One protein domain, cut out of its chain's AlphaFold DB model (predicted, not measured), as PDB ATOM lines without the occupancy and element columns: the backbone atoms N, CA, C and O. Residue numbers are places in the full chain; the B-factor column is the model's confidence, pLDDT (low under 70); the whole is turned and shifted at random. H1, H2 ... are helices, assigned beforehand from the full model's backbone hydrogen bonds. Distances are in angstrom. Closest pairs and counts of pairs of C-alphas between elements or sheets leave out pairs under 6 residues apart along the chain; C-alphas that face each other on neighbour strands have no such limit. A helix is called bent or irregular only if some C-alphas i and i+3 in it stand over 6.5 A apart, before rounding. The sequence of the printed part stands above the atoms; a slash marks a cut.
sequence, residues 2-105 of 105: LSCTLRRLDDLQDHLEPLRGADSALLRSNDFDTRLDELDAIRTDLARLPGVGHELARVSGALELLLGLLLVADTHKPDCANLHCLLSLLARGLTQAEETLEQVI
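AT A GLANCE: This is residues 2 to 105 of the 105 residues of an uncharacterized protein of Pseudomonas otitidis (UniProt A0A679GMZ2). One long helix, H3, runs nearly straight as the spine of a thin rod, with a shorter helix folded back along each part of it: H1 lies beside its first arm, H3a, and H4 beside its second arm, H3b, to make a long helical hairpin. The little helix H2 sits at the end of the rod where the chain turns from H1 into H3. The printed part has 104 residues with four named helices in the order H1, H2, H3, H4 and no named strand; the class is all helix. The whole is extended, with a radius of gyration of the C-alphas of 23.6 A, and spans 77 by 22 by 16 A.

HOW THE PARTS SIT: H1, residues 2 to 19, touches H3a, residues 32 to 47, at a shallow tilt of 22 degrees, opposite ways. Their closest C-alphas, those of Leu 6 and Arg 43, are 6.6 A apart. H2, residues 25 to 28, is apart from H1, and H2 and H3a meet only through their link. H3, residues 32 to 76, was assigned as one helix by its hydrogen bonds, but it is bent: C-alphas 47 and 50 are 6.8 A apart, and its arms H3a and H3b, residues 50 to 76, stand at a shallow tilt of 23 degrees. H3b and H4, residues 80 to 104, touch and form a helical hairpin at a shallow tilt of 15 degrees, opposite ways. Their closest C-alphas, those of Glu 55 and Ala 97, are 5.5 A apart. H1 and H4 are apart, as are H3a and H4; H1 and H3b are only just apart, with their closest C-alphas 8.5 A from each other. In H3a, H3b and H4 every O i to N i+4 pair is within hydrogen-bond range; in H1 12 of 14 are, and H2 is too short for such a pair.

IN THESE COORDINATES: H1 begins at C-alpha 2, (29.168, 160.588, 29.175), and is 26.3 A long; it is only just irregular, with C-alphas 15 and 18 6.7 A apart. H2 has four residues. H3a is 22.5 A long and begins at C-alpha 32, (21.144, 139.761, 17.692). H3b is 38.6 A long. H4 is 36.0 A long and ends at C-alpha 104, (20.427, 167.746, 17.445).

THE WHOLE: The two C-alphas farthest apart, those of Ala 25 and Lys 77, are 77.0 A from each other. The printed part has no cut, and the links H1 to H2, H2 to H3 and H3 to H4 are tight. The mean pLDDT of the printed part is 84.5; residues 104 to 105 are under 70.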
ATOM      1  N   LEU A   2      29.731 160.982  30.479       81.44
ATOM      2  CA  LEU A   2      29.168 160.588  29.175       81.44
ATOM      3  C   LEU A   2      30.231 160.156  28.143       81.44
ATOM      4  O   LEU A   2      30.082 159.121  27.510       81.44
ATOM      5  N   SER A   3      31.348 160.884  28.047       81.69
ATOM      6  CA  SER A   3      32.473 160.550  27.158       81.69
ATOM      7  C   SER A   3      33.087 159.170  27.430       81.69
ATOM      8  O   SER A   3      33.436 158.450  26.501       81.69
ATOM      9  N   CYS A   4      33.188 158.765  28.699       86.81
ATOM     10  CA  CYS A   4      33.662 157.429  29.062       86.81
ATOM     11  C   CYS A   4      32.637 156.344  28.712       86.81
ATOM     12  O   CYS A   4      33.031 155.228  28.390       86.81
ATOM     13  N   THR A   5      31.342 156.656  28.801       87.56
ATOM     14  CA  THR A   5      30.258 155.739  28.425       87.56
ATOM     15  C   THR A   5      30.211 155.528  26.915       87.56
ATOM     16  O   THR A   5      30.152 154.382  26.490       87.56
ATOM     17  N   LEU A   6      30.314 156.599  26.120       89.50
ATOM     18  CA  LEU A   6      30.365 156.519  24.656       89.50
ATOM     19  C   LEU A   6      31.548 155.675  24.183       89.50
ATOM     20  O   LEU A   6      31.353 154.727  23.438       89.50
ATOM     21  N   ARG A   7      32.746 155.910  24.733       89.69
ATOM     22  CA  ARG A   7      33.922 155.095  24.398       89.69
ATOM     23  C   ARG A   7      33.729 153.610  24.722       89.69
ATOM     24  O   ARG A   7      34.158 152.756  23.966       89.69
ATOM     25  N   ARG A   8      33.085 153.289  25.850       90.56
ATOM     26  CA  ARG A   8      32.785 151.892  26.206       90.56
ATOM     27  C   ARG A   8      31.740 151.266  25.283       90.56
ATOM     28  O   ARG A   8      31.773 150.054  25.113       90.56
ATOM     29  N   LEU A   9      30.806 152.059  24.755       91.00
ATOM     30  CA  LEU A   9      29.838 151.612  23.753       91.00
ATOM     31  C   LEU A   9      30.529 151.340  22.417       91.00
ATOM     32  O   LEU A   9      30.284 150.281  21.859       91.00
ATOM     33  N   ASP A  10      31.437 152.216  21.976       90.31
ATOM     34  CA  ASP A  10      32.270 151.979  20.787       90.31
ATOM     35  C   ASP A  10      33.077 150.685  20.936       90.31
ATOM     36  O   ASP A  10      32.973 149.794  20.099       90.31
ATOM     37  N   ASP A  11      33.780 150.530  22.065       93.12
ATOM     38  CA  ASP A  11      34.546 149.317  22.357       93.12
ATOM     39  C   ASP A  11      33.641 148.065  22.306       93.12
ATOM     40  O   ASP A  11      34.029 147.037  21.754       93.12
ATOM     41  N   LEU A  12      32.428 148.124  22.874       91.19
ATOM     42  CA  LEU A  12      31.478 147.004  22.873       91.19
ATOM     43  C   LEU A  12      30.989 146.680  21.455       91.19
ATOM     44  O   LEU A  12      30.915 145.510  21.086       91.19
ATOM     45  N   GLN A  13      30.654 147.707  20.681       89.88
ATOM     46  CA  GLN A  13      30.127 147.566  19.334       89.88
ATOM     47  C   GLN A  13      31.186 146.971  18.405       89.88
ATOM     48  O   GLN A  13      30.910 145.972  17.752       89.88
ATOM     49  N   ASP A  14      32.429 147.453  18.471       91.94
ATOM     50  CA  ASP A  14      33.563 146.907  17.713       91.94
ATOM     51  C   ASP A  14      33.828 145.421  18.018       91.94
ATOM     52  O   ASP A  14      34.241 144.662  17.141       91.94
ATOM     53  N   HIS A  15      33.581 144.978  19.256       91.56
ATOM     54  CA  HIS A  15      33.751 143.572  19.642       91.56
ATOM     55  C   HIS A  15      32.599 142.673  19.184       91.56
ATOM     56  O   HIS A  15      32.800 141.467  19.020       91.56
ATOM     57  N   LEU A  16      31.397 143.224  19.014       89.00
ATOM     58  CA  LEU A  16      30.202 142.462  18.659       89.00
ATOM     59  C   LEU A  16      29.902 142.482  17.156       89.00
ATOM     60  O   LEU A  16      29.361 141.506  16.643       89.00
ATOM     61  N   GLU A  17      30.305 143.532  16.445       89.06
ATOM     62  CA  GLU A  17      30.121 143.693  14.999       89.06
ATOM     63  C   GLU A  17      30.657 142.508  14.164       89.06
ATOM     64  O   GLU A  17      29.980 142.094  13.223       89.06
ATOM     65  N   PRO A  18      31.791 141.857  14.510       91.19
ATOM     66  CA  PRO A  18      32.266 140.669  13.794       91.19
ATOM     67  C   PRO A  18      31.323 139.459  13.870       91.19
ATOM     68  O   PRO A  18      31.485 138.509  13.103       91.19
ATOM     69  N   LEU A  19      30.372 139.455  14.809       87.44
ATOM     70  CA  LEU A  19      29.366 138.404  14.960       87.44
ATOM     71  C   LEU A  19      28.095 138.692  14.147       87.44
ATOM     72  O   LEU A  19      27.196 137.848  14.130       87.44
ATOM     73  N   ARG A  20      28.003 139.851  13.481       85.44
ATOM     74  CA  ARG A  20      26.848 140.220  12.657       85.44
ATOM     75  C   ARG A  20      26.636 139.192  11.547       85.44
ATOM     76  O   ARG A  20      27.573 138.810  10.842       85.44
ATOM     77  N   GLY A  21      25.402 138.714  11.404       83.19
ATOM     78  CA  GLY A  21      25.053 137.690  10.419       83.19
ATOM     79  C   GLY A  21      25.673 136.308  10.674       83.19
ATOM     80  O   GLY A  21      25.564 135.426   9.817       83.19
ATOM     81  N   ALA A  22      26.314 136.084  11.830       84.88
ATOM     82  CA  ALA A  22      26.827 134.770  12.191       84.88
ATOM     83  C   ALA A  22      25.669 133.772  12.339       84.88
ATOM     84  O   ALA A  22      24.711 133.990  13.086       84.88
ATOM     85  N   ASP A  23      25.772 132.644  11.634       74.38
ATOM     86  CA  ASP A  23      24.697 131.657  11.545       74.38
ATOM     87  C   ASP A  23      24.688 130.722  12.765       74.38
ATOM     88  O   ASP A  23      25.075 129.554  12.719       74.38
ATOM     89  N   SER A  24      24.299 131.286  13.907       77.31
ATOM     90  CA  SER A  24      24.122 130.570  15.164       77.31
ATOM     91  C   SER A  24      22.649 130.611  15.566       77.31
ATOM     92  O   SER A  24      22.017 131.670  15.604       77.31
ATOM     93  N   ALA A  25      22.094 129.444  15.904       76.00
ATOM     94  CA  ALA A  25      20.706 129.327  16.349       76.00
ATOM     95  C   ALA A  25      20.406 130.207  17.579       76.00
ATOM     96  O   ALA A  25      19.299 130.719  17.701       76.00
ATOM     97  N   LEU A  26      21.405 130.425  18.446       75.62
ATOM     98  CA  LEU A  26      21.310 131.285  19.631       75.62
ATOM     99  C   LEU A  26      21.305 132.783  19.296       75.62
ATOM    100  O   LEU A  26      20.664 133.561  20.002       75.62
ATOM    101  N   LEU A  27      22.029 133.201  18.256       78.94
ATOM    102  CA  LEU A  27      22.070 134.602  17.823       78.94
ATOM    103  C   LEU A  27      20.801 134.960  17.042       78.94
ATOM    104  O   LEU A  27      20.208 136.009  17.286       78.94
ATOM    105  N   ARG A  28      20.316 134.042  16.193       74.06
ATOM    106  CA  ARG A  28      19.037 134.197  15.485       74.06
ATOM    107  C   ARG A  28      17.840 134.248  16.429       74.06
ATOM    108  O   ARG A  28      16.965 135.075  16.235       74.06
ATOM    109  N   SER A  29      17.802 133.404  17.462       74.12
ATOM    110  CA  SER A  29      16.678 133.386  18.411       74.12
ATOM    111  C   SER A  29      16.583 134.637  19.290       74.12
ATOM    112  O   SER A  29      15.591 134.799  19.992       74.12
ATOM    113  N   ASN A  30      17.628 135.467  19.320       80.81
ATOM    114  CA  ASN A  30      17.696 136.666  20.151       80.81
ATOM    115  C   ASN A  30      17.648 137.967  19.344       80.81
ATOM    116  O   ASN A  30      17.861 139.025  19.940       80.81
ATOM    117  N   ASP A  31      17.396 137.901  18.032       87.38
ATOM    118  CA  ASP A  31      17.413 139.063  17.135       87.38
ATOM    119  C   ASP A  31      18.712 139.873  17.283       87.38
ATOM    120  O   ASP A  31      18.701 141.093  17.423       87.38
ATOM    121  N   PHE A  32      19.850 139.170  17.343       88.94
ATOM    122  CA  PHE A  32      21.144 139.761  17.692       88.94
ATOM    123  C   PHE A  32      21.519 140.954  16.807       88.94
ATOM    124  O   PHE A  32      21.913 141.992  17.333       88.94
ATOM    125  N   ASP A  33      21.340 140.828  15.491       87.56
ATOM    126  CA  ASP A  33      21.636 141.906  14.545       87.56
ATOM    127  C   ASP A  33      20.734 143.131  14.800       87.56
ATOM    128  O   ASP A  33      21.228 144.252  14.860       87.56
ATOM    129  N   THR A  34      19.441 142.922  15.080       89.81
ATOM    130  CA  THR A  34      18.509 143.999  15.458       89.81
ATOM    131  C   THR A  34      18.955 144.703  16.738       89.81
ATOM    132  O   THR A  34      18.921 145.926  16.822       89.81
ATOM    133  N   ARG A  35      19.424 143.950  17.739       89.62
ATOM    134  CA  ARG A  35      19.942 144.528  18.989       89.62
ATOM    135  C   ARG A  35      21.251 145.290  18.788       89.62
ATOM    136  O   ARG A  35      21.515 146.227  19.536       89.62
ATOM    137  N   LEU A  36      22.075 144.893  17.816       90.12
ATOM    138  CA  LEU A  36      23.257 145.666  17.434       90.12
ATOM    139  C   LEU A  36      22.872 146.987  16.772       90.12
ATOM    140  O   LEU A  36      23.466 148.012  17.095       90.12
ATOM    141  N   ASP A  37      21.851 146.982  15.918       90.69
ATOM    142  CA  ASP A  37      21.327 148.209  15.316       90.69
ATOM    143  C   ASP A  37      20.705 149.138  16.380       90.69
ATOM    144  O   ASP A  37      20.933 150.348  16.364       90.69
ATOM    145  N   GLU A  38      19.990 148.588  17.367       90.56
ATOM    146  CA  GLU A  38      19.483 149.351  18.519       90.56
ATOM    147  C   GLU A  38      20.613 149.959  19.362       90.56
ATOM    148  O   GLU A  38      20.516 151.107  19.802       90.56
ATOM    149  N   LEU A  39      21.700 149.213  19.586       90.25
ATOM    150  CA  LEU A  39      22.869 149.703  20.313       90.25
ATOM    151  C   LEU A  39      23.518 150.890  19.587       90.25
ATOM    152  O   LEU A  39      23.860 151.886  20.231       90.25
ATOM    153  N   ASP A  40      23.639 150.800  18.262       89.12
ATOM    154  CA  ASP A  40      24.192 151.865  17.429       89.12
ATOM    155  C   ASP A  40      23.328 153.134  17.453       89.12
ATOM    156  O   ASP A  40      23.838 154.255  17.567       89.12
ATOM    157  N   ALA A  41      22.004 152.960  17.416       90.25
ATOM    158  CA  ALA A  41      21.049 154.055  17.539       90.25
ATOM    159  C   ALA A  41      21.177 154.754  18.902       90.25
ATOM    160  O   ALA A  41      21.379 155.967  18.958       90.25
ATOM    161  N   ILE A  42      21.185 153.990  20.002       88.31
ATOM    162  CA  ILE A  42      21.359 154.534  21.361       88.31
ATOM    163  C   ILE A  42      22.688 155.284  21.485       88.31
ATOM    164  O   ILE A  42      22.747 156.359  22.086       88.31
ATOM    165  N   ARG A  43      23.772 154.738  20.925       89.56
ATOM    166  CA  ARG A  43      25.076 155.407  20.899       89.56
ATOM    167  C   ARG A  43      24.990 156.747  20.169       89.56
ATOM    168  O   ARG A  43      25.489 157.749  20.684       89.56
ATOM    169  N   THR A  44      24.364 156.760  18.998       88.12
ATOM    170  CA  THR A  44      24.190 157.964  18.179       88.12
ATOM    171  C   THR A  44      23.409 159.035  18.936       88.12
ATOM    172  O   THR A  44      23.846 160.185  18.985       88.12
ATOM    173  N   ASP A  45      22.322 158.661  19.607       86.25
ATOM    174  CA  ASP A  45      21.513 159.585  20.406       86.25
ATOM    175  C   ASP A  45      22.295 160.132  21.608       86.25
ATOM    176  O   ASP A  45      22.313 161.338  21.872       86.25
ATOM    177  N   LEU A  46      23.034 159.270  22.314       86.88
ATOM    178  CA  LEU A  46      23.891 159.694  23.423       86.88
ATOM    179  C   LEU A  46      25.009 160.640  22.965       86.88
ATOM    180  O   LEU A  46      25.384 161.542  23.715       86.88
ATOM    181  N   ALA A  47      25.537 160.465  21.751       87.38
ATOM    182  CA  ALA A  47      26.569 161.331  21.187       87.38
ATOM    183  C   ALA A  47      26.054 162.744  20.856       87.38
ATOM    184  O   ALA A  47      26.852 163.681  20.810       87.38
ATOM    185  N   ARG A  48      24.736 162.919  20.688       85.44
ATOM    186  CA  ARG A  48      24.085 164.217  20.434       85.44
ATOM    187  C   ARG A  48      23.855 165.041  21.704       85.44
ATOM    188  O   ARG A  48      23.896 166.269  21.655       85.44
ATOM    189  N   LEU A  49      23.701 164.398  22.867       84.69
ATOM    190  CA  LEU A  49      23.425 165.069  24.152       84.69
ATOM    191  C   LEU A  49      24.399 166.204  24.541       84.69
ATOM    192  O   LEU A  49      23.936 167.210  25.082       84.69
ATOM    193  N   PRO A  50      25.723 166.116  24.295       85.25
ATOM    194  CA  PRO A  50      26.633 167.235  24.543       85.25
ATOM    195  C   PRO A  50      26.289 168.487  23.730       85.25
ATOM    196  O   PRO A  50      26.425 169.591  24.252       85.25
ATOM    197  N   GLY A  51      25.827 168.316  22.486       84.19
ATOM    198  CA  GLY A  51      25.372 169.414  21.631       84.19
ATOM    199  C   GLY A  51      24.159 170.119  22.235       84.19
ATOM    200  O   GLY A  51      24.180 171.335  22.398       84.19
ATOM    201  N   VAL A  52      23.168 169.348  22.699       82.50
ATOM    202  CA  VAL A  52      21.992 169.884  23.413       82.50
ATOM    203  C   VAL A  52      22.415 170.680  24.649       82.50
ATOM    204  O   VAL A  52      21.942 171.790  24.875       82.50
ATOM    205  N   GLY A  53      23.341 170.140  25.449       84.00
ATOM    206  CA  GLY A  53      23.845 170.820  26.644       84.00
ATOM    207  C   GLY A  53      24.548 172.148  26.339       84.00
ATOM    208  O   GLY A  53      24.396 173.108  27.096       84.00
ATOM    209  N   HIS A  54      25.291 172.222  25.232       85.31
ATOM    210  CA  HIS A  54      25.956 173.451  24.798       85.31
ATOM    211  C   HIS A  54      24.952 174.533  24.384       85.31
ATOM    212  O   HIS A  54      25.052 175.672  24.845       85.31
ATOM    213  N   GLU A  55      23.950 174.171  23.584       84.38
ATOM    214  CA  GLU A  55      22.918 175.115  23.146       84.38
ATOM    215  C   GLU A  55      22.040 175.591  24.313       84.38
ATOM    216  O   GLU A  55      21.765 176.785  24.433       84.38
ATOM    217  N   LEU A  56      21.694 174.711  25.259       83.50
ATOM    218  CA  LEU A  56      20.992 175.113  26.484       83.50
ATOM    219  C   LEU A  56      21.803 176.115  27.321       83.50
ATOM    220  O   LEU A  56      21.245 177.088  27.832       83.50
ATOM    221  N   ALA A  57      23.120 175.922  27.442       85.12
ATOM    222  CA  ALA A  57      23.989 176.870  28.140       85.12
ATOM    223  C   ALA A  57      24.029 178.236  27.432       85.12
ATOM    224  O   ALA A  57      23.995 179.282  28.085       85.12
ATOM    225  N   ARG A  58      24.044 178.237  26.096       85.44
ATOM    226  CA  ARG A  58      23.991 179.451  25.274       85.44
ATOM    227  C   ARG A  58      22.669 180.206  25.449       85.44
ATOM    228  O   ARG A  58      22.694 181.428  25.605       85.44
ATOM    229  N   VAL A  59      21.539 179.499  25.496       86.25
ATOM    230  CA  VAL A  59      20.222 180.090  25.796       86.25
ATOM    231  C   VAL A  59      20.195 180.677  27.208       86.25
ATOM    232  O   VAL A  59      19.756 181.813  27.387       86.25
ATOM    233  N   SER A  60      20.722 179.957  28.203       83.44
ATOM    234  CA  SER A  60      20.823 180.451  29.583       83.44
ATOM    235  C   SER A  60      21.621 181.757  29.666       83.44
ATOM    236  O   SER A  60      21.144 182.731  30.244       83.44
ATOM    237  N   GLY A  61      22.793 181.821  29.026       87.44
ATOM    238  CA  GLY A  61      23.603 183.043  28.991       87.44
ATOM    239  C   GLY A  61      22.905 184.210  28.280       87.44
ATOM    240  O   GLY A  61      23.010 185.358  28.711       87.44
ATOM    241  N   ALA A  62      22.140 183.934  27.221       87.06
ATOM    242  CA  ALA A  62      21.339 184.956  26.554       87.06
ATOM    243  C   ALA A  62      20.213 185.498  27.458       87.06
ATOM    244  O   ALA A  62      19.976 186.706  27.490       87.06
ATOM    245  N   LEU A  63      19.550 184.640  28.239       84.69
ATOM    246  CA  LEU A  63      18.543 185.070  29.215       84.69
ATOM    247  C   LEU A  63      19.153 185.919  30.340       84.69
ATOM    248  O   LEU A  63      18.574 186.939  30.711       84.69
ATOM    249  N   GLU A  64      20.334 185.556  30.845       86.94
ATOM    250  CA  GLU A  64      21.063 186.361  31.835       86.94
ATOM    251  C   GLU A  64      21.409 187.756  31.297       86.94
ATOM    252  O   GLU A  64      21.200 188.761  31.982       86.94
ATOM    253  N   LEU A  65      21.870 187.840  30.044       87.06
ATOM    254  CA  LEU A  65      22.120 189.118  29.375       87.06
ATOM    255  C   LEU A  65      20.841 189.942  29.218       87.06
ATOM    256  O   LEU A  65      20.862 191.142  29.487       87.06
ATOM    257  N   LEU A  66      19.725 189.322  28.824       86.75
ATOM    258  CA  LEU A  66      18.435 190.006  28.712       86.75
ATOM    259  C   LEU A  66      17.998 190.598  30.057       86.75
ATOM    260  O   LEU A  66      17.611 191.764  30.118       86.75
ATOM    261  N   LEU A  67      18.099 189.820  31.138       84.38
ATOM    262  CA  LEU A  67      17.785 190.279  32.491       84.38
ATOM    263  C   LEU A  67      18.689 191.446  32.915       84.38
ATOM    264  O   LEU A  67      18.196 192.438  33.452       84.38
ATOM    265  N   GLY A  68      19.989 191.370  32.619       85.38
ATOM    266  CA  GLY A  68      20.930 192.461  32.872       85.38
ATOM    267  C   GLY A  68      20.588 193.733  32.092       85.38
ATOM    268  O   GLY A  68      20.592 194.827  32.656       85.38
ATOM    269  N   LEU A  69      20.225 193.602  30.812       84.69
ATOM    270  CA  LEU A  69      19.806 194.731  29.977       84.69
ATOM    271  C   LEU A  69      18.514 195.373  30.482       84.69
ATOM    272  O   LEU A  69      18.422 196.598  30.490       84.69
ATOM    273  N   LEU A  70      17.544 194.578  30.940       82.25
ATOM    274  CA  LEU A  70      16.308 195.084  31.541       82.25
ATOM    275  C   LEU A  70      16.579 195.850  32.842       82.25
ATOM    276  O   LEU A  70      16.025 196.929  33.039       82.25
ATOM    277  N   LEU A  71      17.479 195.347  33.690       84.56
ATOM    278  CA  LEU A  71      17.885 196.032  34.920       84.56
ATOM    279  C   LEU A  71      18.578 197.374  34.628       84.56
ATOM    280  O   LEU A  71      18.308 198.385  35.280       84.56
ATOM    281  N   VAL A  72      19.465 197.411  33.630       82.69
ATOM    282  CA  VAL A  72      20.116 198.653  33.182       82.69
ATOM    283  C   VAL A  72      19.099 199.605  32.555       82.69
ATOM    284  O   VAL A  72      19.179 200.814  32.773       82.69
ATOM    285  N   ALA A  73      18.124 199.081  31.810       80.88
ATOM    286  CA  ALA A  73      17.064 199.878  31.210       80.88
ATOM    287  C   ALA A  73      16.225 200.618  32.257       80.88
ATOM    288  O   ALA A  73      15.978 201.817  32.108       80.88
ATOM    289  N   ASP A  74      15.870 199.916  33.331       78.44
ATOM    290  CA  ASP A  74      15.119 200.453  34.464       78.44
ATOM    291  C   ASP A  74      15.903 201.536  35.227       78.44
ATOM    292  O   ASP A  74      15.365 202.579  35.597       78.44
ATOM    293  N   THR A  75      17.211 201.333  35.399       83.56
ATOM    294  CA  THR A  75      18.044 202.188  36.261       83.56
ATOM    295  C   THR A  75      18.711 203.366  35.544       83.56
ATOM    296  O   THR A  75      18.916 204.409  36.162       83.56
ATOM    297  N   HIS A  76      19.058 203.236  34.259       77.69
ATOM    298  CA  HIS A  76      19.935 204.190  33.559       77.69
ATOM    299  C   HIS A  76      19.344 204.794  32.277       77.69
ATOM    300  O   HIS A  76      20.013 205.625  31.664       77.69
ATOM    301  N   LYS A  77      18.114 204.429  31.869       78.62
ATOM    302  CA  LYS A  77      17.470 204.898  30.618       78.62
ATOM    303  C   LYS A  77      18.449 204.902  29.422       78.62
ATOM    304  O   LYS A  77      18.740 205.967  28.871       78.62
ATOM    305  N   PRO A  78      18.999 203.735  29.046       74.38
ATOM    306  CA  PRO A  78      19.937 203.615  27.947       74.38
ATOM    307  C   PRO A  78      19.294 204.114  26.656       74.38
ATOM    308  O   PRO A  78      18.077 204.028  26.475       74.38
ATOM    309  N   ASP A  79      20.132 204.612  25.751       81.88
ATOM    310  CA  ASP A  79      19.686 205.002  24.419       81.88
ATOM    311  C   ASP A  79      18.934 203.835  23.758       81.88
ATOM    312  O   ASP A  79      19.422 202.699  23.699       81.88
ATOM    313  N   CYS A  80      17.734 204.135  23.266       77.25
ATOM    314  CA  CYS A  80      16.831 203.181  22.643       77.25
ATOM    315  C   CYS A  80      17.500 202.474  21.451       77.25
ATOM    316  O   CYS A  80      17.290 201.279  21.248       77.25
ATOM    317  N   ALA A  81      18.376 203.172  20.715       82.50
ATOM    318  CA  ALA A  81      19.132 202.588  19.607       82.50
ATOM    319  C   ALA A  81      20.127 201.508  20.075       82.50
ATOM    320  O   ALA A  81      20.223 200.439  19.468       82.50
ATOM    321  N   ASN A  82      20.821 201.750  21.191       80.75
ATOM    322  CA  ASN A  82      21.776 200.800  21.762       80.75
ATOM    323  C   ASN A  82      21.063 199.577  22.343       80.75
ATOM    324  O   ASN A  82      21.494 198.446  22.115       80.75
ATOM    325  N   LEU A  83      19.941 199.788  23.038       81.19
ATOM    326  CA  LEU A  83      19.132 198.692  23.569       81.19
ATOM    327  C   LEU A  83      18.568 197.821  22.436       81.19
ATOM    328  O   LEU A  83      18.661 196.597  22.495       81.19
ATOM    329  N   HIS A  84      18.053 198.440  21.371       82.06
ATOM    330  CA  HIS A  84      17.546 197.726  20.200       82.06
ATOM    331  C   HIS A  84      18.639 196.902  19.498       82.06
ATOM    332  O   HIS A  84      18.415 195.743  19.143       82.06
ATOM    333  N   CYS A  85      19.844 197.460  19.346       85.25
ATOM    334  CA  CYS A  85      20.987 196.745  18.780       85.25
ATOM    335  C   CYS A  85      21.342 195.493  19.603       85.25
ATOM    336  O   CYS A  85      21.465 194.399  19.055       85.25
ATOM    337  N   LEU A  86      21.417 195.615  20.931       83.50
ATOM    338  CA  LEU A  86      21.752 194.488  21.807       83.50
ATOM    339  C   LEU A  86      20.655 193.416  21.820       83.50
ATOM    340  O   LEU A  86      20.960 192.228  21.732       83.50
ATOM    341  N   LEU A  87      19.382 193.822  21.852       85.81
ATOM    342  CA  LEU A  87      18.248 192.895  21.789       85.81
ATOM    343  C   LEU A  87      18.170 192.160  20.446       85.81
ATOM    344  O   LEU A  87      17.892 190.965  20.430       85.81
ATOM    345  N   SER A  88      18.444 192.834  19.325       85.12
ATOM    346  CA  SER A  88      18.446 192.185  18.004       85.12
ATOM    347  C   SER A  88      19.574 191.157  17.858       85.12
ATOM    348  O   SER A  88      19.354 190.070  17.317       85.12
ATOM    349  N   LEU A  89      20.762 191.447  18.401       85.44
ATOM    350  CA  LEU A  89      21.869 190.488  18.467       85.44
ATOM    351  C   LEU A  89      21.519 189.274  19.330       85.44
ATOM    352  O   LEU A  89      21.799 188.142  18.931       85.44
ATOM    353  N   LEU A  90      20.882 189.509  20.479       86.56
ATOM    354  CA  LEU A  90      20.434 188.454  21.379       86.56
ATOM    355  C   LEU A  90      19.378 187.559  20.717       86.56
ATOM    356  O   LEU A  90      19.510 186.339  20.738       86.56
ATOM    357  N   ALA A  91      18.376 188.167  20.078       85.44
ATOM    358  CA  ALA A  91      17.316 187.462  19.368       85.44
ATOM    359  C   ALA A  91      17.889 186.560  18.269       85.44
ATOM    360  O   ALA A  91      17.582 185.374  18.231       85.44
ATOM    361  N   ARG A  92      18.809 187.077  17.444       86.81
ATOM    362  CA  ARG A  92      19.493 186.269  16.422       86.81
ATOM    363  C   ARG A  92      20.286 185.113  17.037       86.81
ATOM    364  O   ARG A  92      20.294 184.009  16.501       86.81
ATOM    365  N   GLY A  93      20.969 185.372  18.152       83.19
ATOM    366  CA  GLY A  93      21.726 184.359  18.882       83.19
ATOM    367  C   GLY A  93      20.844 183.230  19.418       83.19
ATOM    368  O   GLY A  93      21.277 182.080  19.366       83.19
ATOM    369  N   LEU A  94      19.635 183.555  19.883       85.38
ATOM    370  CA  LEU A  94      18.629 182.602  20.356       85.38
ATOM    371  C   LEU A  94      18.016 181.794  19.211       85.38
ATOM    372  O   LEU A  94      17.987 180.576  19.313       85.38
ATOM    373  N   THR A  95      17.621 182.434  18.107       86.56
ATOM    374  CA  THR A  95      17.091 181.730  16.925       86.56
ATOM    375  C   THR A  95      18.088 180.709  16.383       86.56
ATOM    376  O   THR A  95      17.731 179.576  16.103       86.56
ATOM    377  N   GLN A  96      19.372 181.062  16.310       84.19
ATOM    378  CA  GLN A  96      20.390 180.111  15.864       84.19
ATOM    379  C   GLN A  96      20.599 178.959  16.867       84.19
ATOM    380  O   GLN A  96      20.916 177.845  16.456       84.19
ATOM    381  N   ALA A  97      20.453 179.213  18.172       82.25
ATOM    382  CA  ALA A  97      20.526 178.150  19.174       82.25
ATOM    383  C   ALA A  97      19.322 177.200  19.069       82.25
ATOM    384  O   ALA A  97      19.492 175.991  19.170       82.25
ATOM    385  N   GLU A  98      18.131 177.739  18.802       84.19
ATOM    386  CA  GLU A  98      16.903 176.983  18.530       84.19
ATOM    387  C   GLU A  98      17.051 176.096  17.285       84.19
ATOM    388  O   GLU A  98      16.873 174.885  17.386       84.19
ATOM    389  N   GLU A  99      17.503 176.653  16.155       85.12
ATOM    390  CA  GLU A  99      17.784 175.895  14.924       85.12
ATOM    391  C   GLU A  99      18.808 174.773  15.150       85.12
ATOM    392  O   GLU A  99      18.690 173.679  14.599       85.12
ATOM    393  N   THR A 100      19.833 175.034  15.965       81.12
ATOM    394  CA  THR A 100      20.852 174.027  16.289       81.12
ATOM    395  C   THR A 100      20.269 172.940  17.191       81.12
ATOM    396  O   THR A 100      20.579 171.767  17.008       81.12
ATOM    397  N   LEU A 101      19.387 173.293  18.131       80.56
ATOM    398  CA  LEU A 101      18.702 172.328  18.989       80.56
ATOM    399  C   LEU A 101      17.790 171.402  18.171       80.56
ATOM    400  O   LEU A 101      17.818 170.193  18.385       80.56
ATOM    401  N   GLU A 102      17.041 171.949  17.209       82.62
ATOM    402  CA  GLU A 102      16.178 171.183  16.295       82.62
ATOM    403  C   GLU A 102      16.958 170.199  15.413       82.62
ATOM    404  O   GLU A 102      16.414 169.182  15.006       82.62
ATOM    405  N   GLN A 103      18.228 170.481  15.112       78.31
ATOM    406  CA  GLN A 103      19.087 169.575  14.337       78.31
ATOM    407  C   GLN A 103      19.720 168.468  15.186       78.31
ATOM    408  O   GLN A 103      20.193 167.464  14.650       78.31
ATOM    409  N   VAL A 104      19.798 168.676  16.502       69.44
ATOM    410  CA  VAL A 104      20.427 167.746  17.445       69.44
ATOM    411  C   VAL A 104      19.399 166.773  18.044       69.44
ATOM    412  O   VAL A 104      19.787 165.684  18.469       69.44
ATOM    413  N   ILE A 105      18.113 167.135  18.060       60.88
ATOM    414  CA  ILE A 105      16.983 166.295  18.496       60.88
ATOM    415  C   ILE A 105      16.448 165.497  17.303       60.88
ATOM    416  O   ILE A 105      16.285 164.267  17.459       60.88
TER     417      ILE A 105